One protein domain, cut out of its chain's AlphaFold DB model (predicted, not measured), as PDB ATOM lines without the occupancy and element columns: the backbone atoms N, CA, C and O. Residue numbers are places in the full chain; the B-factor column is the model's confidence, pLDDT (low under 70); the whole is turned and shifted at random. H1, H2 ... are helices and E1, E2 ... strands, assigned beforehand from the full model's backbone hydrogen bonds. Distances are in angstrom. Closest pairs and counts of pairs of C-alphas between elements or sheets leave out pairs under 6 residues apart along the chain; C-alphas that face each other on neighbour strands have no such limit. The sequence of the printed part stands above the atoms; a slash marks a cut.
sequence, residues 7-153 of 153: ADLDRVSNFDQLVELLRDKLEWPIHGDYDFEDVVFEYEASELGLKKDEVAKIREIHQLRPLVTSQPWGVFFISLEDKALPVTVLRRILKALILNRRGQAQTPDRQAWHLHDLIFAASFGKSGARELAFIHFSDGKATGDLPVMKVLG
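What this domain is: This is residues 7 to 153 of the 153 residues of an uncharacterized protein of Rhodobaca barguzinensis (UniProt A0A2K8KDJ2). A twisted sheet of six strands makes the body, with H5 packed over one of its faces and H1 meeting the sheet with only its residues 15 to 19. Short helices H2, H3 and H4 lie before and after the short edge strand E1, and a long link, residues 105 to 116, leads from H6 back into the sheet at E4. The 147 printed residues hold six named helices and six named strands, in the order H1 H2 E1 H3 H4 E2 E3 H5 H6 E4 E5 E6. The sheet, E1 E2 E3 E4 E5 E6, is mixed, and the class is mixed, helices and strands. The whole is compact, with a radius of gyration of the C-alphas of 15.0 A and spans of 39 by 37 by 30 A.

How they stand to each other: H1, residues 15 to 25, only grazes the sheet; its C-alpha of Phe 15 is 6.7 A from that of Phe 77 in E3, residues 74 to 80, their closest pair. H2, residues 36 to 39, also only grazes the sheet. E1, residues 40 to 42, is antiparallel to E2, residues 58 to 64, with N 41 and O 63 at 2.8 A. H3, residues 45 to 48, and H4, residues 52 to 55, touch only at the corner, and only just, with 3 pairs of C-alphas within 8 A, the closest Ala 45 and Val 55 at 5.5 A. H4 is not on the sheet. E2 and E3 form a hairpin, with N 62 and O 77 at 2.9 A. H5, residues 87 to 99, is on one face of the sheet, making two layers, one of helix and one of strands; its residues 92 to 97 alone touch H3, the closest C-alphas being Leu 48 and Ala 96, 5.1 A. H6, residues 101 to 104, is not on the sheet and meets H5 only through their link. E3, H5 H6 and E4, residues 117 to 126, form a strand-helix-strand unit, two parallel strands with helices between, its crossover right-handed; N 76 and O 119 are 2.8 A apart. E4, E5, residues 129 to 138, and E6, residues 148 to 152, form a meander, each strand the antiparallel neighbour of the one before, with N 120 and O 135 at 2.8 A and N 152 and O 134 at 2.9 A. In H1 and H5 every O i to N i+4 pair is within hydrogen-bond range; H2, H3, H4 and H6 are too short for such a pair.

Where its parts are: H1 begins at C-alpha 15 (48.166, 86.806, 67.330) and is 14.8 A long. E2 measures 17.4 A, E3 19.2 A and H5 18.4 A. E4 begins at C-alpha 117 (34.680, 72.695, 62.867) and is 29.1 A long, E5 29.0 A. E6, 12.8 A, ends at C-alpha 152 (45.575, 76.562, 52.925).

The domain as a whole: The C-alphas of Gly 128 and Thr 143, the two farthest apart, are 42.1 A apart. The printed part has no cut, and the link H6 to E4 is long. Mean pLDDT of the printed part is 72.1; residues 31 to 38, 98 to 117, 127 to 128 and 138 to 153 are under 70.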
ATOM      1  N   ALA A   7      49.905  89.729  50.579       78.62
ATOM      2  CA  ALA A   7      50.698  90.639  51.401       78.62
ATOM      3  C   ALA A   7      50.055  90.973  52.762       78.62
ATOM      4  O   ALA A   7      50.769  91.358  53.685       78.62
ATOM      5  N   ASP A   8      48.728  90.855  52.900       79.12
ATOM      6  CA  ASP A   8      48.069  90.996  54.203       79.12
ATOM      7  C   ASP A   8      48.339  89.760  55.077       79.12
ATOM      8  O   ASP A   8      48.541  89.902  56.280       79.12
ATOM      9  N   LEU A   9      48.402  88.566  54.475       76.19
ATOM     10  CA  LEU A   9      48.718  87.316  55.176       76.19
ATOM     11  C   LEU A   9      50.190  87.250  55.603       76.19
ATOM     12  O   LEU A   9      50.473  86.864  56.733       76.19
ATOM     13  N   ASP A  10      51.112  87.710  54.753       77.88
ATOM     14  CA  ASP A  10      52.556  87.751  55.047       77.88
ATOM     15  C   ASP A  10      52.905  88.657  56.240       77.88
ATOM     16  O   ASP A  10      53.963  88.528  56.858       77.88
ATOM     17  N   ARG A  11      52.021  89.606  56.568       80.19
ATOM     18  CA  ARG A  11      52.193  90.502  57.717       80.19
ATOM     19  C   ARG A  11      51.817  89.852  59.037       80.19
ATOM     20  O   ARG A  11      52.229  90.372  60.067       80.19
ATOM     21  N   VAL A  12      51.059  88.757  59.022       82.00
ATOM     22  CA  VAL A  12      50.575  88.101  60.238       82.00
ATOM     23  C   VAL A  12      51.640  87.156  60.781       82.00
ATOM     24  O   VAL A  12      51.821  86.026  60.335       82.00
ATOM     25  N   SER A  13      52.345  87.637  61.794       77.56
ATOM     26  CA  SER A  13      53.440  86.930  62.461       77.56
ATOM     27  C   SER A  13      53.151  86.593  63.924       77.56
ATOM     28  O   SER A  13      53.841  85.751  64.504       77.56
ATOM     29  N   ASN A  14      52.134  87.230  64.502       80.81
ATOM     30  CA  ASN A  14      51.681  87.062  65.876       80.81
ATOM     31  C   ASN A  14      50.146  87.103  65.941       80.81
ATOM     32  O   ASN A  14      49.469  87.329  64.932       80.81
ATOM     33  N   PHE A  15      49.607  86.856  67.133       80.44
ATOM     34  CA  PHE A  15      48.166  86.806  67.330       80.44
ATOM     35  C   PHE A  15      47.478  88.162  67.143       80.44
ATOM     36  O   PHE A  15      46.422  88.206  66.519       80.44
ATOM     37  N   ASP A  16      48.073  89.260  67.616       82.12
ATOM     38  CA  ASP A  16      47.490  90.605  67.489       82.12
ATOM     39  C   ASP A  16      47.199  90.948  66.027       82.12
ATOM     40  O   ASP A  16      46.092  91.339  65.665       82.12
ATOM     41  N   GLN A  17      48.175  90.691  65.156       85.06
ATOM     42  CA  GLN A  17      48.053  90.908  63.717       85.06
ATOM     43  C   GLN A  17      46.990  90.006  63.083       85.06
ATOM     44  O   GLN A  17      46.334  90.406  62.121       85.06
ATOM     45  N   LEU A  18      46.798  88.790  63.606       82.88
ATOM     46  CA  LEU A  18      45.711  87.921  63.165       82.88
ATOM     47  C   LEU A  18      44.352  88.508  63.564       82.88
ATOM     48  O   LEU A  18      43.441  88.519  62.741       82.88
ATOM     49  N   VAL A  19      44.207  89.002  64.795       81.75
ATOM     50  CA  VAL A  19      42.960  89.624  65.267       81.75
ATOM     51  C   VAL A  19      42.639  90.876  64.461       81.75
ATOM     52  O   VAL A  19      41.504  91.019  64.010       81.75
ATOM     53  N   GLU A  20      43.625  91.739  64.212       83.75
ATOM     54  CA  GLU A  20      43.474  92.907  63.338       83.75
ATOM     55  C   GLU A  20      43.021  92.498  61.932       83.75
ATOM     56  O   GLU A  20      42.074  93.071  61.395       83.75
ATOM     57  N   LEU A  21      43.632  91.462  61.343       83.50
ATOM     58  CA  LEU A  21      43.215  90.939  60.042       83.50
ATOM     59  C   LEU A  21      41.754  90.452  60.073       83.50
ATOM     60  O   LEU A  21      40.966  90.799  59.191       83.50
ATOM     61  N   LEU A  22      41.382  89.653  61.078       81.88
ATOM     62  CA  LEU A  22      40.028  89.112  61.215       81.88
ATOM     63  C   LEU A  22      38.993  90.234  61.392       81.88
ATOM     64  O   LEU A  22      37.967  90.237  60.712       81.88
ATOM     65  N   ARG A  23      39.276  91.208  62.262       82.75
ATOM     66  CA  ARG A  23      38.391  92.339  62.566       82.75
ATOM     67  C   ARG A  23      38.283  93.310  61.392       82.75
ATOM     68  O   ARG A  23      37.188  93.558  60.897       82.75
ATOM     69  N   ASP A  24      39.412  93.834  60.924       83.19
ATOM     70  CA  ASP A  24      39.443  95.008  60.044       83.19
ATOM     71  C   ASP A  24      39.355  94.637  58.562       83.19
ATOM     72  O   ASP A  24      38.835  95.407  57.753       83.19
ATOM     73  N   LYS A  25      39.870  93.460  58.178       82.38
ATOM     74  CA  LYS A  25      39.839  92.998  56.781       82.38
ATOM     75  C   LYS A  25      38.724  92.005  56.519       82.38
ATOM     76  O   LYS A  25      38.115  92.064  55.457       82.38
ATOM     77  N   LEU A  26      38.464  91.086  57.442       81.25
ATOM     78  CA  LEU A  26      37.436  90.060  57.255       81.25
ATOM     79  C   LEU A  26      36.091  90.431  57.887       81.25
ATOM     80  O   LEU A  26      35.130  89.683  57.709       81.25
ATOM     81  N   GLU A  27      36.004  91.590  58.547       80.19
ATOM     82  CA  GLU A  27      34.774  92.130  59.142       80.19
ATOM     83  C   GLU A  27      34.170  91.163  60.184       80.19
ATOM     84  O   GLU A  27      32.950  91.066  60.335       80.19
ATOM     85  N   TRP A  28      35.017  90.397  60.888       82.81
ATOM     86  CA  TRP A  28      34.563  89.489  61.940       82.81
ATOM     87  C   TRP A  28      34.001  90.280  63.131       82.81
ATOM     88  O   TRP A  28      34.520  91.356  63.438       82.81
ATOM     89  N   PRO A  29      32.980  89.754  63.839       78.38
ATOM     90  CA  PRO A  29      32.324  90.425  64.964       78.38
ATOM     91  C   PRO A  29      33.183  90.379  66.240       78.38
ATOM     92  O   PRO A  29      32.777  89.865  67.276       78.38
ATOM     93  N   ILE A  30      34.406  90.894  66.150       77.38
ATOM     94  CA  ILE A  30      35.312  91.103  67.272       77.38
ATOM     95  C   ILE A  30      35.067  92.539  67.728       77.38
ATOM     96  O   ILE A  30      35.407  93.479  67.007       77.38
ATOM     97  N   HIS A  31      34.401  92.727  68.869       67.88
ATOM     98  CA  HIS A  31      34.083  94.082  69.317       67.88
ATOM     99  C   HIS A  31      35.383  94.838  69.626       67.88
ATOM    100  O   HIS A  31      36.257  94.321  70.318       67.88
ATOM    101  N   GLY A  32      35.508  96.054  69.091       57.78
ATOM    102  CA  GLY A  32      36.736  96.854  69.168       57.78
ATOM    103  C   GLY A  32      37.108  97.342  70.571       57.78
ATOM    104  O   GLY A  32      38.196  97.882  70.729       57.78
ATOM    105  N   ASP A  33      36.228  97.137  71.554       57.72
ATOM    106  CA  ASP A  33      36.405  97.559  72.947       57.72
ATOM    107  C   ASP A  33      37.007  96.460  73.843       57.72
ATOM    108  O   ASP A  33      37.213  96.698  75.030       57.72
ATOM    109  N   TYR A  34      37.244  95.255  73.312       55.34
ATOM    110  CA  TYR A  34      37.861  94.165  74.068       55.34
ATOM    111  C   TYR A  34      39.386  94.212  73.944       55.34
ATOM    112  O   TYR A  34      39.919  94.199  72.830       55.34
ATOM    113  N   ASP A  35      40.079  94.218  75.085       60.06
ATOM    114  CA  ASP A  35      41.529  94.052  75.124       60.06
ATOM    115  C   ASP A  35      41.907  92.606  74.747       60.06
ATOM    116  O   ASP A  35      41.083  91.687  74.772       60.06
ATOM    117  N   PHE A  36      43.172  92.380  74.379       61.66
ATOM    118  CA  PHE A  36      43.688  91.064  73.976       61.66
ATOM    119  C   PHE A  36      43.282  89.937  74.942       61.66
ATOM    120  O   PHE A  36      42.818  88.882  74.513       61.66
ATOM    121  N   GLU A  37      43.393  90.183  76.250       64.56
ATOM    122  CA  GLU A  37      43.064  89.222  77.314       64.56
ATOM    123  C   GLU A  37      41.558  88.896  77.398       64.56
ATOM    124  O   GLU A  37      41.162  87.812  77.845       64.56
ATOM    125  N   ASP A  38      40.708  89.797  76.908       66.50
ATOM    126  CA  ASP A  38      39.258  89.624  76.894       66.50
ATOM    127  C   ASP A  38      38.791  88.775  75.709       66.50
ATOM    128  O   ASP A  38      37.745  88.127  75.788       66.50
ATOM    129  N   VAL A  39      39.573  88.720  74.622       71.75
ATOM    130  CA  VAL A  39      39.232  87.951  73.413       71.75
ATOM    131  C   VAL A  39      39.944  86.610  73.311       71.75
ATOM    132  O   VAL A  39      39.590  85.824  72.428       71.75
ATOM    133  N   VAL A  40      40.886  86.292  74.208       76.56
ATOM    134  CA  VAL A  40      41.624  85.020  74.160       76.56
ATOM    135  C   VAL A  40      41.510  84.157  75.407       76.56
ATOM    136  O   VAL A  40      41.317  84.626  76.525       76.56
ATOM    137  N   PHE A  41      41.687  82.856  75.198       79.06
ATOM    138  CA  PHE A  41      42.154  81.933  76.218       79.06
ATOM    139  C   PHE A  41      43.551  81.444  75.843       79.06
ATOM    140  O   PHE A  41      43.737  80.827  74.793       79.06
ATOM    141  N   GLU A  42      44.522  81.702  76.713       82.12
ATOM    142  CA  GLU A  42      45.870  81.158  76.581       82.12
ATOM    143  C   GLU A  42      45.930  79.719  77.102       82.12
ATOM    144  O   GLU A  42      45.281  79.363  78.095       82.12
ATOM    145  N   TYR A  43      46.695  78.888  76.394       80.56
ATOM    146  CA  TYR A  43      46.976  77.509  76.761       80.56
ATOM    147  C   TYR A  43      48.472  77.305  76.942       80.56
ATOM    148  O   TYR A  43      49.273  77.550  76.040       80.56
ATOM    149  N   GLU A  44      48.830  76.718  78.075       79.19
ATOM    150  CA  GLU A  44      50.171  76.207  78.300       79.19
ATOM    151  C   GLU A  44      50.393  74.948  77.451       79.19
ATOM    152  O   GLU A  44      49.639  73.973  77.517       79.19
ATOM    153  N   ALA A  45      51.474  74.912  76.667       79.00
ATOM    154  CA  ALA A  45      51.807  73.742  75.849       79.00
ATOM    155  C   ALA A  45      52.000  72.462  76.695       79.00
ATOM    156  O   ALA A  45      51.762  71.349  76.213       79.00
ATOM    157  N   SER A  46      52.385  72.619  77.967       75.12
ATOM    158  CA  SER A  46      52.528  71.538  78.945       75.12
ATOM    159  C   SER A  46      51.185  70.883  79.326       75.12
ATOM    160  O   SER A  46      51.139  69.676  79.576       75.12
ATOM    161  N   GLU A  47      50.078  71.631  79.276       73.81
ATOM    162  CA  GLU A  47      48.718  71.162  79.594       73.81
ATOM    163  C   GLU A  47      48.086  70.341  78.461       73.81
ATOM    164  O   GLU A  47      47.076  69.654  78.646       73.81
ATOM    165  N   LEU A  48      48.688  70.375  77.271       75.56
ATOM    166  CA  LEU A  48      48.156  69.749  76.058       75.56
ATOM    167  C   LEU A  48      48.715  68.344  75.804       75.56
ATOM    168  O   LEU A  48      48.627  67.819  74.693       75.56
ATOM    169  N   GLY A  49      49.297  67.713  76.829       71.19
ATOM    170  CA  GLY A  49      49.799  66.337  76.748       71.19
ATOM    171  C   GLY A  49      50.932  66.155  75.731       71.19
ATOM    172  O   GLY A  49      51.121  65.057  75.196       71.19
ATOM    173  N   LEU A  50      51.656  67.235  75.436       79.88
ATOM    174  CA  LEU A  50      52.806  67.240  74.545       79.88
ATOM    175  C   LEU A  50      54.064  66.784  75.282       79.88
ATOM    176  O   LEU A  50      54.227  66.998  76.485       79.88
ATOM    177  N   LYS A  51      54.979  66.138  74.557       81.75
ATOM    178  CA  LYS A  51      56.280  65.771  75.125       81.75
ATOM    179  C   LYS A  51      57.162  67.012  75.278       81.75
ATOM    180  O   LYS A  51      56.993  67.983  74.550       81.75
ATOM    181  N   LYS A  52      58.153  66.972  76.176       79.38
ATOM    182  CA  LYS A  52      59.058  68.114  76.434       79.38
ATOM    183  C   LYS A  52      59.742  68.653  75.168       79.38
ATOM    184  O   LYS A  52      59.917  69.858  75.040       79.38
ATOM    185  N   ASP A  53      60.106  67.771  74.241       81.38
ATOM    186  CA  ASP A  53      60.702  68.119  72.948       81.38
ATOM    187  C   ASP A  53      59.712  68.785  71.981       81.38
ATOM    188  O   ASP A  53      60.114  69.610  71.165       81.38
ATOM    189  N   GLU A  54      58.423  68.457  72.075       79.19
ATOM    190  CA  GLU A  54      57.351  69.079  71.288       79.19
ATOM    191  C   GLU A  54      56.929  70.426  71.894       79.19
ATOM    192  O   GLU A  54      56.705  71.382  71.157       79.19
ATOM    193  N   VAL A  55      56.890  70.525  73.228       77.94
ATOM    194  CA  VAL A  55      56.611  71.768  73.968       77.94
ATOM    195  C   VAL A  55      57.630  72.850  73.621       77.94
ATOM    196  O   VAL A  55      57.242  73.974  73.338       77.94
ATOM    197  N   ALA A  56      58.919  72.501  73.551       75.75
ATOM    198  CA  ALA A  56      59.986  73.446  73.209       75.75
ATOM    199  C   ALA A  56      59.846  74.075  71.809       75.75
ATOM    200  O   ALA A  56      60.507  75.063  71.512       75.75
ATOM    201  N   LYS A  57      59.014  73.499  70.935       81.94
ATOM    202  CA  LYS A  57      58.783  73.985  69.568       81.94
ATOM    203  C   LYS A  57      57.585  74.917  69.458       81.94
ATOM    204  O   LYS A  57      57.333  75.443  68.374       81.94
ATOM    205  N   ILE A  58      56.823  75.074  70.533       84.81
ATOM    206  CA  ILE A  58      55.618  75.892  70.583       84.81
ATOM    207  C   ILE A  58      55.953  77.144  71.374       84.81
ATOM    208  O   ILE A  58      56.424  77.062  72.503       84.81
ATOM    209  N   ARG A  59      55.702  78.298  70.765       85.75
ATOM    210  CA  ARG A  59      55.852  79.597  71.418       85.75
ATOM    211  C   ARG A  59      54.627  79.955  72.235       85.75
ATOM    212  O   ARG A  59      54.762  80.347  73.380       85.75
ATOM    213  N   GLU A  60      53.455  79.816  71.632       86.62
ATOM    214  CA  GLU A  60      52.188  80.261  72.210       86.62
ATOM    215  C   GLU A  60      51.037  79.514  71.538       86.62
ATOM    216  O   GLU A  60      51.109  79.135  70.357       86.62
ATOM    217  N   ILE A  61      49.981  79.289  72.316       87.12
ATOM    218  CA  ILE A  61      48.717  78.729  71.853       87.12
ATOM    219  C   ILE A  61      47.607  79.595  72.423       87.12
ATOM    220  O   ILE A  61      47.377  79.610  73.631       87.12
ATOM    221  N   HIS A  62      46.891  80.270  71.533       87.06
ATOM    222  CA  HIS A  62      45.760  81.113  71.890       87.06
ATOM    223  C   HIS A  62      44.496  80.570  71.248       87.06
ATOM    224  O   HIS A  62      44.489  80.145  70.096       87.06
ATOM    225  N   GLN A  63      43.403  80.593  71.988       84.56
ATOM    226  CA  GLN A  63      42.074  80.358  71.460       84.56
ATOM    227  C   GLN A  63      41.323  81.670  71.444       84.56
ATOM    228  O   GLN A  63      41.239  82.329  72.472       84.56
ATOM    229  N   LEU A  64      40.713  81.999  70.312       82.31
ATOM    230  CA  LEU A  64      39.767  83.100  70.263       82.31
ATOM    231  C   LEU A  64      38.491  82.691  71.007       82.31
ATOM    232  O   LEU A  64      37.936  81.611  70.759       82.31
ATOM    233  N   ARG A  65      38.022  83.545  71.917       80.12
ATOM    234  CA  ARG A  65      36.736  83.356  72.588       80.12
ATOM    235  C   ARG A  65      35.599  83.291  71.559       80.12
ATOM    236  O   ARG A  65      35.735  83.828  70.455       80.12
ATOM    237  N   PRO A  66      34.479  82.620  71.884       77.44
ATOM    238  CA  PRO A  66      33.299  82.653  71.031       77.44
ATOM    239  C   PRO A  66      32.905  84.101  70.718       77.44
ATOM    240  O   PRO A  66      32.702  84.896  71.630       77.44
ATOM    241  N   LEU A  67      32.784  84.434  69.434       77.44
ATOM    242  CA  LEU A  67      32.401  85.775  68.986       77.44
ATOM    243  C   LEU A  67      30.886  85.967  68.979       77.44
ATOM    244  O   LEU A  67      30.385  87.085  69.033       77.44
ATOM    245  N   VAL A  68      30.142  84.865  68.886       74.12
ATOM    246  CA  VAL A  68      28.680  84.853  68.899       74.12
ATOM    247  C   VAL A  68      28.159  83.726  69.781       74.12
ATOM    248  O   VAL A  68      28.795  82.681  69.945       74.12
ATOM    249  N   THR A  69      26.958  83.910  70.325       73.19
ATOM    250  CA  THR A  69      26.264  82.872  71.093       73.19
ATOM    251  C   THR A  69      26.081  81.613  70.248       73.19
ATOM    252  O   THR A  69      25.677  81.688  69.089       73.19
ATOM    253  N   SER A  70      26.349  80.444  70.839       70.81
ATOM    254  CA  SER A  70      26.199  79.143  70.170       70.81
ATOM    255  C   SER A  70      27.046  78.991  68.902       70.81
ATOM    256  O   SER A  70      26.671  78.240  68.001       70.81
ATOM    257  N   GLN A  71      28.202  79.662  68.839       73.38
ATOM    258  CA  GLN A  71      29.167  79.445  67.769       73.38
ATOM    259  C   GLN A  71      29.491  77.935  67.676       73.38
ATOM    260  O   GLN A  71      29.768  77.304  68.703       73.38
ATOM    261  N   PRO A  72      29.395  77.314  66.486       70.00
ATOM    262  CA  PRO A  72      29.616  75.876  66.340       70.00
ATOM    263  C   PRO A  72      31.090  75.523  66.086       70.00
ATOM    264  O   PRO A  72      31.464  74.359  66.219       70.00
ATOM    265  N   TRP A  73      31.917  76.522  65.763       77.00
ATOM    266  CA  TRP A  73      33.318  76.387  65.369       77.00
ATOM    267  C   TRP A  73      34.256  77.200  66.261       77.00
ATOM    268  O   TRP A  73      33.867  78.234  66.791       77.00
ATOM    269  N   GLY A  74      35.508  76.771  66.407       79.56
ATOM    270  CA  GLY A  74      36.513  77.461  67.227       79.56
ATOM    271  C   GLY A  74      37.732  77.883  66.413       79.56
ATOM    272  O   GLY A  74      38.138  77.162  65.502       79.56
ATOM    273  N   VAL A  75      38.336  79.023  66.760       83.88
ATOM    274  CA  VAL A  75      39.592  79.488  66.152       83.88
ATOM    275  C   VAL A  75      40.715  79.394  67.169       83.88
ATOM    276  O   VAL A  75      40.614  79.921  68.275       83.88
ATOM    277  N   PHE A  76      41.788  78.726  66.775       86.69
ATOM    278  CA  PHE A  76      43.014  78.618  67.546       86.69
ATOM    279  C   PHE A  76      44.160  79.210  66.746       86.69
ATOM    280  O   PHE A  76      44.282  78.965  65.549       86.69
ATOM    281  N   PHE A  77      45.027  79.942  67.416       87.88
ATOM    282  CA  PHE A  77      46.306  80.359  66.892       87.88
ATOM    283  C   PHE A  77      47.414  79.576  67.568       87.88
ATOM    284  O   PHE A  77      47.416  79.399  68.785       87.88
ATOM    285  N   ILE A  78      48.352  79.097  66.761       88.31
ATOM    286  CA  ILE A  78      49.492  78.328  67.242       88.31
ATOM    287  C   ILE A  78      50.739  78.925  66.615       88.31
ATOM    288  O   ILE A  78      50.896  78.915  65.396       88.31
ATOM    289  N   SER A  79      51.645  79.404  67.453       88.31
ATOM    290  CA  SER A  79      52.923  79.944  67.013       88.31
ATOM    291  C   SER A  79      54.015  78.917  67.279       88.31
ATOM    292  O   SER A  79      54.219  78.479  68.410       88.31
ATOM    293  N   LEU A  80      54.710  78.498  66.229       87.38
ATOM    294  CA  LEU A  80      55.734  77.456  66.260       87.38
ATOM    295  C   LEU A  80      57.118  78.046  65.974       87.38
ATOM    296  O   LEU A  80      57.256  79.017  65.224       87.38
ATOM    297  N   GLU A  81      58.157  77.443  66.544       83.94
ATOM    298  CA  GLU A  81      59.557  77.759  66.224       83.94
ATOM    299  C   GLU A  81      60.072  76.991  65.002       83.94
ATOM    300  O   GLU A  81      61.002  77.433  64.321       83.94
ATOM    301  N   ASP A  82      59.463  75.840  64.713       79.50
ATOM    302  CA  ASP A  82      59.868  74.978  63.610       79.50
ATOM    303  C   ASP A  82      59.703  75.691  62.255       79.50
ATOM    304  O   ASP A  82      58.792  76.486  62.029       79.50
ATOM    305  N   LYS A  83      60.596  75.373  61.310       77.94
ATOM    306  CA  LYS A  83      60.525  75.896  59.933       77.94
ATOM    307  C   LYS A  83      59.401  75.288  59.101       77.94
ATOM    308  O   LYS A  83      59.110  75.790  58.028       77.94
ATOM    309  N   ALA A  84      58.860  74.162  59.545       79.25
ATOM    310  CA  ALA A  84      57.847  73.412  58.831       79.25
ATOM    311  C   ALA A  84      56.740  73.041  59.805       79.25
ATOM    312  O   ALA A  84      57.000  72.803  60.983       79.25
ATOM    313  N   LEU A  85      55.519  72.950  59.290       79.31
ATOM    314  CA  LEU A  85      54.339  72.662  60.081       79.31
ATOM    315  C   LEU A  85      54.351  71.204  60.600       79.31
ATOM    316  O   LEU A  85      54.187  70.267  59.809       79.31
ATOM    317  N   PRO A  86      54.507  70.958  61.916       81.12
ATOM    318  CA  PRO A  86      54.579  69.614  62.465       81.12
ATOM    319  C   PRO A  86      53.166  69.060  62.666       81.12
ATOM    320  O   PRO A  86      52.583  69.097  63.748       81.12
ATOM    321  N   VAL A  87      52.600  68.509  61.595       79.62
ATOM    322  CA  VAL A  87      51.214  68.020  61.552       79.62
ATOM    323  C   VAL A  87      50.874  67.031  62.682       79.62
ATOM    324  O   VAL A  87      49.752  67.005  63.191       79.62
ATOM    325  N   THR A  88      51.826  66.195  63.095       82.00
ATOM    326  CA  THR A  88      51.646  65.257  64.214       82.00
ATOM    327  C   THR A  88      51.430  65.969  65.547       82.00
ATOM    328  O   THR A  88      50.569  65.538  66.312       82.00
ATOM    329  N   VAL A  89      52.155  67.061  65.803       83.38
ATOM    330  CA  VAL A  89      52.004  67.898  67.003       83.38
ATOM    331  C   VAL A  89      50.636  68.570  66.993       83.38
ATOM    332  O   VAL A  89      49.904  68.468  67.970       83.38
ATOM    333  N   LEU A  90      50.224  69.138  65.857       81.88
ATOM    334  CA  LEU A  90      48.894  69.742  65.707       81.88
ATOM    335  C   LEU A  90      47.767  68.745  65.991       81.88
ATOM    336  O   LEU A  90      46.825  69.055  66.715       81.88
ATOM    337  N   ARG A  91      47.882  67.511  65.481       80.12
ATOM    338  CA  ARG A  91      46.917  66.443  65.782       80.12
ATOM    339  C   ARG A  91      46.900  66.056  67.262       80.12
ATOM    340  O   ARG A  91      45.845  65.663  67.757       80.12
ATOM    341  N   ARG A  92      48.032  66.124  67.970       81.50
ATOM    342  CA  ARG A  92      48.081  65.891  69.426       81.50
ATOM    343  C   ARG A  92      47.412  67.026  70.192       81.50
ATOM    344  O   ARG A  92      46.563  66.729  71.025       81.50
ATOM    345  N   ILE A  93      47.727  68.278  69.852       81.06
ATOM    346  CA  ILE A  93      47.084  69.476  70.413       81.06
ATOM    347  C   ILE A  93      45.569  69.370  70.251       81.06
ATOM    348  O   ILE A  93      44.838  69.440  71.233       81.06
ATOM    349  N   LEU A  94      45.105  69.079  69.032       78.50
ATOM    350  CA  LEU A  94      43.692  68.859  68.736       78.50
ATOM    351  C   LEU A  94      43.080  67.805  69.669       78.50
ATOM    352  O   LEU A  94      42.075  68.067  70.327       78.50
ATOM    353  N   LYS A  95      43.701  66.622  69.783       76.88
ATOM    354  CA  LYS A  95      43.220  65.554  70.674       76.88
ATOM    355  C   LYS A  95      43.156  65.995  72.137       76.88
ATOM    356  O   LYS A  95      42.181  65.663  72.805       76.88
ATOM    357  N   ALA A  96      44.155  66.717  72.633       76.31
ATOM    358  CA  ALA A  96      44.185  67.186  74.015       76.31
ATOM    359  C   ALA A  96      43.087  68.219  74.295       76.31
ATOM    360  O   ALA A  96      42.349  68.069  75.266       76.31
ATOM    361  N   LEU A  97      42.901  69.193  73.398       73.31
ATOM    362  CA  LEU A  97      41.831  70.192  73.488       73.31
ATOM    363  C   LEU A  97      40.441  69.537  73.527       73.31
ATOM    364  O   LEU A  97      39.581  69.929  74.312       73.31
ATOM    365  N   ILE A  98      40.237  68.481  72.736       67.12
ATOM    366  CA  ILE A  98      38.978  67.726  72.711       67.12
ATOM    367  C   ILE A  98      38.784  66.898  73.986       67.12
ATOM    368  O   ILE A  98      37.679  66.850  74.527       67.12
ATOM    369  N   LEU A  99      39.825  66.213  74.465       59.38
ATOM    370  CA  LEU A  99      39.743  65.362  75.658       59.38
ATOM    371  C   LEU A  99      39.543  66.194  76.935       59.38
ATOM    372  O   LEU A  99      38.794  65.778  77.824       59.38
ATOM    373  N   ASN A 100      40.103  67.407  76.974       56.03
ATOM    374  CA  ASN A 100      39.913  68.378  78.049       56.03
ATOM    375  C   ASN A 100      38.464  68.914  78.150       56.03
ATOM    376  O   ASN A 100      38.110  69.484  79.185       56.03
ATOM    377  N   ARG A 101      37.569  68.623  77.181       51.12
ATOM    378  CA  ARG A 101      36.114  68.905  77.283       51.12
ATOM    379  C   ARG A 101      35.457  68.280  78.513       51.12
ATOM    380  O   ARG A 101      34.469  68.815  79.002       51.12
ATOM    381  N   ARG A 102      35.964  67.144  79.010       45.47
ATOM    382  CA  ARG A 102      35.345  66.442  80.151       45.47
ATOM    383  C   ARG A 102      35.623  67.114  81.500       45.47
ATOM    384  O   ARG A 102      34.826  66.938  82.413       45.47
ATOM    385  N   GLY A 103      36.709  67.881  81.619       44.22
ATOM    386  CA  GLY A 103      37.048  68.646  82.828       44.22
ATOM    387  C   GLY A 103      36.587  70.109  82.790       44.22
ATOM    388  O   GLY A 103      36.294  70.682  83.832       44.22
ATOM    389  N   GLN A 104      36.467  70.702  81.594       44.84
ATOM    390  CA  GLN A 104      36.115  72.120  81.399       44.84
ATOM    391  C   GLN A 104      34.613  72.437  81.464       44.84
ATOM    392  O   GLN A 104      34.244  73.606  81.450       44.84
ATOM    393  N   ALA A 105      33.740  71.438  81.628       44.94
ATOM    394  CA  ALA A 105      32.301  71.647  81.834       44.94
ATOM    395  C   ALA A 105      31.948  72.449  83.115       44.94
ATOM    396  O   ALA A 105      30.772  72.665  83.389       44.94
ATOM    397  N   GLN A 106      32.945  72.874  83.904       42.88
ATOM    398  CA  GLN A 106      32.780  73.664  85.126       42.88
ATOM    399  C   GLN A 106      33.109  75.162  84.973       42.88
ATOM    400  O   GLN A 106      32.858  75.914  85.912       42.88
ATOM    401  N   THR A 107      33.636  75.630  83.832       46.50
ATOM    402  CA  THR A 107      33.928  77.063  83.620       46.50
ATOM    403  C   THR A 107      32.967  77.644  82.575       46.50
ATOM    404  O   THR A 107      33.066  77.270  81.408       46.50
ATOM    405  N   PRO A 108      32.041  78.546  82.948       45.59
ATOM    406  CA  PRO A 108      30.958  79.004  82.065       45.59
ATOM    407  C   PRO A 108      31.435  79.773  80.821       45.59
ATOM    408  O   PRO A 108      30.696  79.860  79.847       45.59
ATOM    409  N   ASP A 109      32.668  80.286  80.838       49.66
ATOM    410  CA  ASP A 109      33.268  81.082  79.756       49.66
ATOM    411  C   ASP A 109      34.006  80.220  78.704       49.66
ATOM    412  O   ASP A 109      34.203  80.620  77.558       49.66
ATOM    413  N   ARG A 110      34.405  78.989  79.059       53.22
ATOM    414  CA  ARG A 110      35.130  78.078  78.156       53.22
ATOM    415  C   ARG A 110      34.153  77.097  77.524       53.22
ATOM    416  O   ARG A 110      33.966  75.976  77.994       53.22
ATOM    417  N   GLN A 111      33.502  77.532  76.447       51.00
ATOM    418  CA  GLN A 111      32.577  76.686  75.696       51.00
ATOM    419  C   GLN A 111      33.286  75.412  75.197       51.00
ATOM    420  O   GLN A 111      34.298  75.456  74.500       51.00
ATOM    421  N   ALA A 112      32.740  74.244  75.545       51.41
ATOM    422  CA  ALA A 112      33.266  72.955  75.112       51.41
ATOM    423  C   ALA A 112      32.879  72.686  73.642       51.41
ATOM    424  O   ALA A 112      31.843  72.077  73.371       51.41
ATOM    425  N   TRP A 113      33.710  73.113  72.690       55.94
ATOM    426  CA  TRP A 113      33.447  73.019  71.243       55.94
ATOM    427  C   TRP A 113      33.192  71.602  70.753       55.94
ATOM    428  O   TRP A 113      33.994  70.700  71.006       55.94
ATOM    429  N   HIS A 114      32.091  71.399  70.022       55.34
ATOM    430  CA  HIS A 114      31.903  70.167  69.264       55.34
ATOM    431  C   HIS A 114      33.059  70.003  68.278       55.34
ATOM    432  O   HIS A 114      33.531  70.970  67.697       55.34
ATOM    433  N   LEU A 115      33.544  68.769  68.161       51.25
ATOM    434  CA  LEU A 115      34.770  68.328  67.479       51.25
ATOM    435  C   LEU A 115      34.874  68.761  66.000       51.25
ATOM    436  O   LEU A 115      35.836  68.402  65.331       51.25
ATOM    437  N   HIS A 116      33.858  69.434  65.469       56.25
ATOM    438  CA  HIS A 116      33.423  69.247  64.099       56.25
ATOM    439  C   HIS A 116      33.763  70.408  63.166       56.25
ATOM    440  O   HIS A 116      33.698  70.174  61.969       56.25
ATOM    441  N   ASP A 117      34.207  71.564  63.680       69.50
ATOM    442  CA  ASP A 117      34.680  72.695  62.867       69.50
ATOM    443  C   ASP A 117      35.726  73.530  63.641       69.50
ATOM    444  O   ASP A 117      35.417  74.555  64.248       69.50
ATOM    445  N   LEU A 118      36.985  73.087  63.687       79.88
ATOM    446  CA  LEU A 118      38.070  73.881  64.285       79.88
ATOM    447  C   LEU A 118      38.992  74.443  63.208       79.88
ATOM    448  O   LEU A 118      39.416  73.730  62.299       79.88
ATOM    449  N   ILE A 119      39.340  75.719  63.343       85.44
ATOM    450  CA  ILE A 119      40.272  76.417  62.461       85.44
ATOM    451  C   ILE A 119      41.529  76.720  63.260       85.44
ATOM    452  O   ILE A 119      41.479  77.410  64.275       85.44
ATOM    453  N   PHE A 120      42.663  76.197  62.810       87.06
ATOM    454  CA  PHE A 120      43.967  76.527  63.364       87.06
ATOM    455  C   PHE A 120      44.672  77.486  62.407       87.06
ATOM    456  O   PHE A 120      44.937  77.134  61.261       87.06
ATOM    457  N   ALA A 121      44.986  78.682  62.884       87.44
ATOM    458  CA  ALA A 121      45.903  79.614  62.252       87.44
ATOM    459  C   ALA A 121      47.305  79.341  62.816       87.44
ATOM    460  O   ALA A 121      47.626  79.716  63.943       87.44
ATOM    461  N   ALA A 122      48.122  78.604  62.070       88.25
ATOM    462  CA  ALA A 122      49.458  78.228  62.500       88.25
ATOM    463  C   ALA A 122      50.495  79.180  61.903       88.25
ATOM    464  O   ALA A 122      50.680  79.205  60.688       88.25
ATOM    465  N   SER A 123      51.190  79.922  62.762       87.56
ATOM    466  CA  SER A 123      52.360  80.709  62.385       87.56
ATOM    467  C   SER A 123      53.622  79.893  62.643       87.56
ATOM    468  O   SER A 123      53.812  79.373  63.742       87.56
ATOM    469  N   PHE A 124      54.498  79.750  61.655       86.88
ATOM    470  CA  PHE A 124      55.740  78.978  61.777       86.88
ATOM    471  C   PHE A 124      56.849  79.608  60.929       86.88
ATOM    472  O   PHE A 124      56.589  80.512  60.148       86.88
ATOM    473  N   GLY A 125      58.102  79.183  61.096       81.44
ATOM    474  CA  GLY A 125      59.239  79.796  60.400       81.44
ATOM    475  C   GLY A 125      60.063  80.756  61.261       81.44
ATOM    476  O   GLY A 125      59.775  81.022  62.431       81.44
ATOM    477  N   LYS A 126      61.164  81.253  60.688       75.19
ATOM    478  CA  LYS A 126      62.133  82.089  61.414       75.19
ATOM    479  C   LYS A 126      61.594  83.502  61.638       75.19
ATOM    480  O   LYS A 126      60.794  83.996  60.852       75.19
ATOM    481  N   SER A 127      62.097  84.178  62.673       67.25
ATOM    482  CA  SER A 127      61.801  85.598  62.915       67.25
ATOM    483  C   SER A 127      62.073  86.433  61.652       67.25
ATOM    484  O   SER A 127      63.187  86.390  61.127       67.25
ATOM    485  N   GLY A 128      61.049  87.128  61.144       67.00
ATOM    486  CA  GLY A 128      61.093  87.930  59.909       67.00
ATOM    487  C   GLY A 128      60.729  87.203  58.604       67.00
ATOM    488  O   GLY A 128      60.597  87.857  57.578       67.00
ATOM    489  N   ALA A 129      60.549  85.881  58.632       72.44
ATOM    490  CA  ALA A 129      60.077  85.073  57.504       72.44
ATOM    491  C   ALA A 129      59.141  83.979  58.035       72.44
ATOM    492  O   ALA A 129      59.424  82.783  57.916       72.44
ATOM    493  N   ARG A 130      58.095  84.412  58.750       77.75
ATOM    494  CA  ARG A 130      57.069  83.513  59.273       77.75
ATOM    495  C   ARG A 130      55.984  83.337  58.225       77.75
ATOM    496  O   ARG A 130      55.585  84.302  57.586       77.75
ATOM    497  N   GLU A 131      55.529  82.107  58.077       80.88
ATOM    498  CA  GLU A 131      54.416  81.728  57.219       80.88
ATOM    499  C   GLU A 131      53.177  81.518  58.087       80.88
ATOM    500  O   GLU A 131      53.278  81.018  59.214       80.88
ATOM    501  N   LEU A 132      52.013  81.891  57.554       83.19
ATOM    502  CA  LEU A 132      50.720  81.635  58.170       83.19
ATOM    503  C   LEU A 132      49.979  80.572  57.360       83.19
ATOM    504  O   LEU A 132      49.644  80.790  56.201       83.19
ATOM    505  N   ALA A 133      49.677  79.440  57.990       83.81
ATOM    506  CA  ALA A 133      48.829  78.409  57.408       83.81
ATOM    507  C   ALA A 133      47.485  78.344  58.130       83.81
ATOM    508  O   ALA A 133      47.436  78.258  59.359       83.81
ATOM    509  N   PHE A 134      46.398  78.291  57.363       83.25
ATOM    510  CA  PHE A 134      45.075  77.991  57.905       83.25
ATOM    511  C   PHE A 134      44.762  76.517  57.730       83.25
ATOM    512  O   PHE A 134      44.867  75.953  56.638       83.25
ATOM    513  N   ILE A 135      44.377  75.888  58.831       83.62
ATOM    514  CA  ILE A 135      44.177  74.453  58.908       83.62
ATOM    515  C   ILE A 135      42.780  74.215  59.437       83.62
ATOM    516  O   ILE A 135      42.484  74.485  60.598       83.62
ATOM    517  N   HIS A 136      41.921  73.705  58.570       82.81
ATOM    518  CA  HIS A 136      40.575  73.331  58.962       82.81
ATOM    519  C   HIS A 136      40.546  71.860  59.372       82.81
ATOM    520  O   HIS A 136      40.998  71.007  58.603       82.81
ATOM    521  N   PHE A 137      40.005  71.591  60.559       75.81
ATOM    522  CA  PHE A 137      39.676  70.264  61.057       75.81
ATOM    523  C   PHE A 137      38.158  70.116  61.091       75.81
ATOM    524  O   PHE A 137      37.494  70.721  61.931       75.81
ATOM    525  N   SER A 138      37.639  69.278  60.198       68.62
ATOM    526  CA  SER A 138      36.239  68.862  60.202       68.62
ATOM    527  C   SER A 138      36.117  67.381  60.517       68.62
ATOM    528  O   SER A 138      37.035  66.600  60.229       68.62
ATOM    529  N   ASP A 139      34.960  66.977  61.035       60.25
ATOM    530  CA  ASP A 139      34.661  65.553  61.153       60.25
ATOM    531  C   ASP A 139      34.586  64.910  59.763       60.25
ATOM    532  O   ASP A 139      34.103  65.514  58.795       60.25
ATOM    533  N   GLY A 140      35.072  63.677  59.649       52.03
ATOM    534  CA  GLY A 140      34.719  62.851  58.500       52.03
ATOM    535  C   GLY A 140      33.213  62.599  58.540       52.03
ATOM    536  O   GLY A 140      32.629  62.475  59.611       52.03
ATOM    537  N   LYS A 141      32.542  62.514  57.388       45.47
ATOM    538  CA  LYS A 141      31.079  62.303  57.309       45.47
ATOM    539  C   LYS A 141      30.584  60.972  57.930       45.47
ATOM    540  O   LYS A 141      29.403  60.662  57.803       45.47
ATOM    541  N   ALA A 142      31.443  60.191  58.588       38.50
ATOM    542  CA  ALA A 142      31.118  58.942  59.261       38.50
ATOM    543  C   ALA A 142      31.768  58.881  60.655       38.50
ATOM    544  O   ALA A 142      32.941  59.204  60.836       38.50
ATOM    545  N   THR A 143      30.995  58.423  61.641       36.34
ATOM    546  CA  THR A 143      31.428  58.177  63.020       36.34
ATOM    547  C   THR A 143      32.657  57.263  63.053       36.34
ATOM    548  O   THR A 143      32.550  56.062  62.814       36.34
ATOM    549  N   GLY A 144      33.824  57.830  63.376       42.41
ATOM    550  CA  GLY A 144      35.088  57.097  63.517       42.41
ATOM    551  C   GLY A 144      36.188  57.473  62.520       42.41
ATOM    552  O   GLY A 144      37.289  56.935  62.637       42.41
ATOM    553  N   ASP A 145      35.931  58.389  61.582       41.88
ATOM    554  CA  ASP A 145      36.966  58.870  60.665       41.88
ATOM    555  C   ASP A 145      37.954  59.839  61.339       41.88
ATOM    556  O   ASP A 145      37.633  60.572  62.275       41.88
ATOM    557  N   LEU A 146      39.199  59.834  60.856       42.03
ATOM    558  CA  LEU A 146      40.221  60.781  61.303       42.03
ATOM    559  C   LEU A 146      39.859  62.198  60.821       42.03
ATOM    560  O   LEU A 146      39.448  62.348  59.669       42.03
ATOM    561  N   PRO A 147      40.061  63.244  61.644       51.31
ATOM    562  CA  PRO A 147      39.735  64.610  61.254       51.31
ATOM    563  C   PRO A 147      40.481  64.993  59.972       51.31
ATOM    564  O   PRO A 147      41.703  64.810  59.863       51.31
ATOM    565  N   VAL A 148      39.735  65.511  58.994       54.28
ATOM    566  CA  VAL A 148      40.277  65.894  57.688       54.28
ATOM    567  C   VAL A 148      41.023  67.208  57.855       54.28
ATOM    568  O   VAL A 148      40.443  68.189  58.300       54.28
ATOM    569  N   MET A 149      42.305  67.221  57.490       53.56
ATOM    570  CA  MET A 149      43.160  68.403  57.558       53.56
ATOM    571  C   MET A 149      43.292  69.014  56.167       53.56
ATOM    572  O   MET A 149      43.900  68.407  55.283       53.56
ATOM    573  N   LYS A 150      42.750  70.215  55.974       58.66
ATOM    574  CA  LYS A 150      43.007  71.013  54.770       58.66
ATOM    575  C   LYS A 150      43.955  72.141  55.130       58.66
ATOM    576  O   LYS A 150      43.602  72.964  55.964       58.66
ATOM    577  N   VAL A 151      45.136  72.139  54.521       56.97
ATOM    578  CA  VAL A 151      46.114  73.221  54.655       56.97
ATOM    579  C   VAL A 151      45.875  74.193  53.511       56.97
ATOM    580  O   VAL A 151      45.935  73.793  52.349       56.97
ATOM    581  N   LEU A 152      45.567  75.439  53.852       55.66
ATOM    582  CA  LEU A 152      45.575  76.562  52.925       55.66
ATOM    583  C   LEU A 152      46.845  77.361  53.222       55.66
ATOM    584  O   LEU A 152      46.990  77.891  54.326       55.66
ATOM    585  N   GLY A 153      47.763  77.361  52.260       43.00
ATOM    586  CA  GLY A 153      49.045  78.059  52.261       43.00
ATOM    587  C   GLY A 153      49.457  78.341  50.826       43.00
ATOM    588  O   GLY A 153      49.060  77.534  49.949       43.00
TER     589      GLY A 153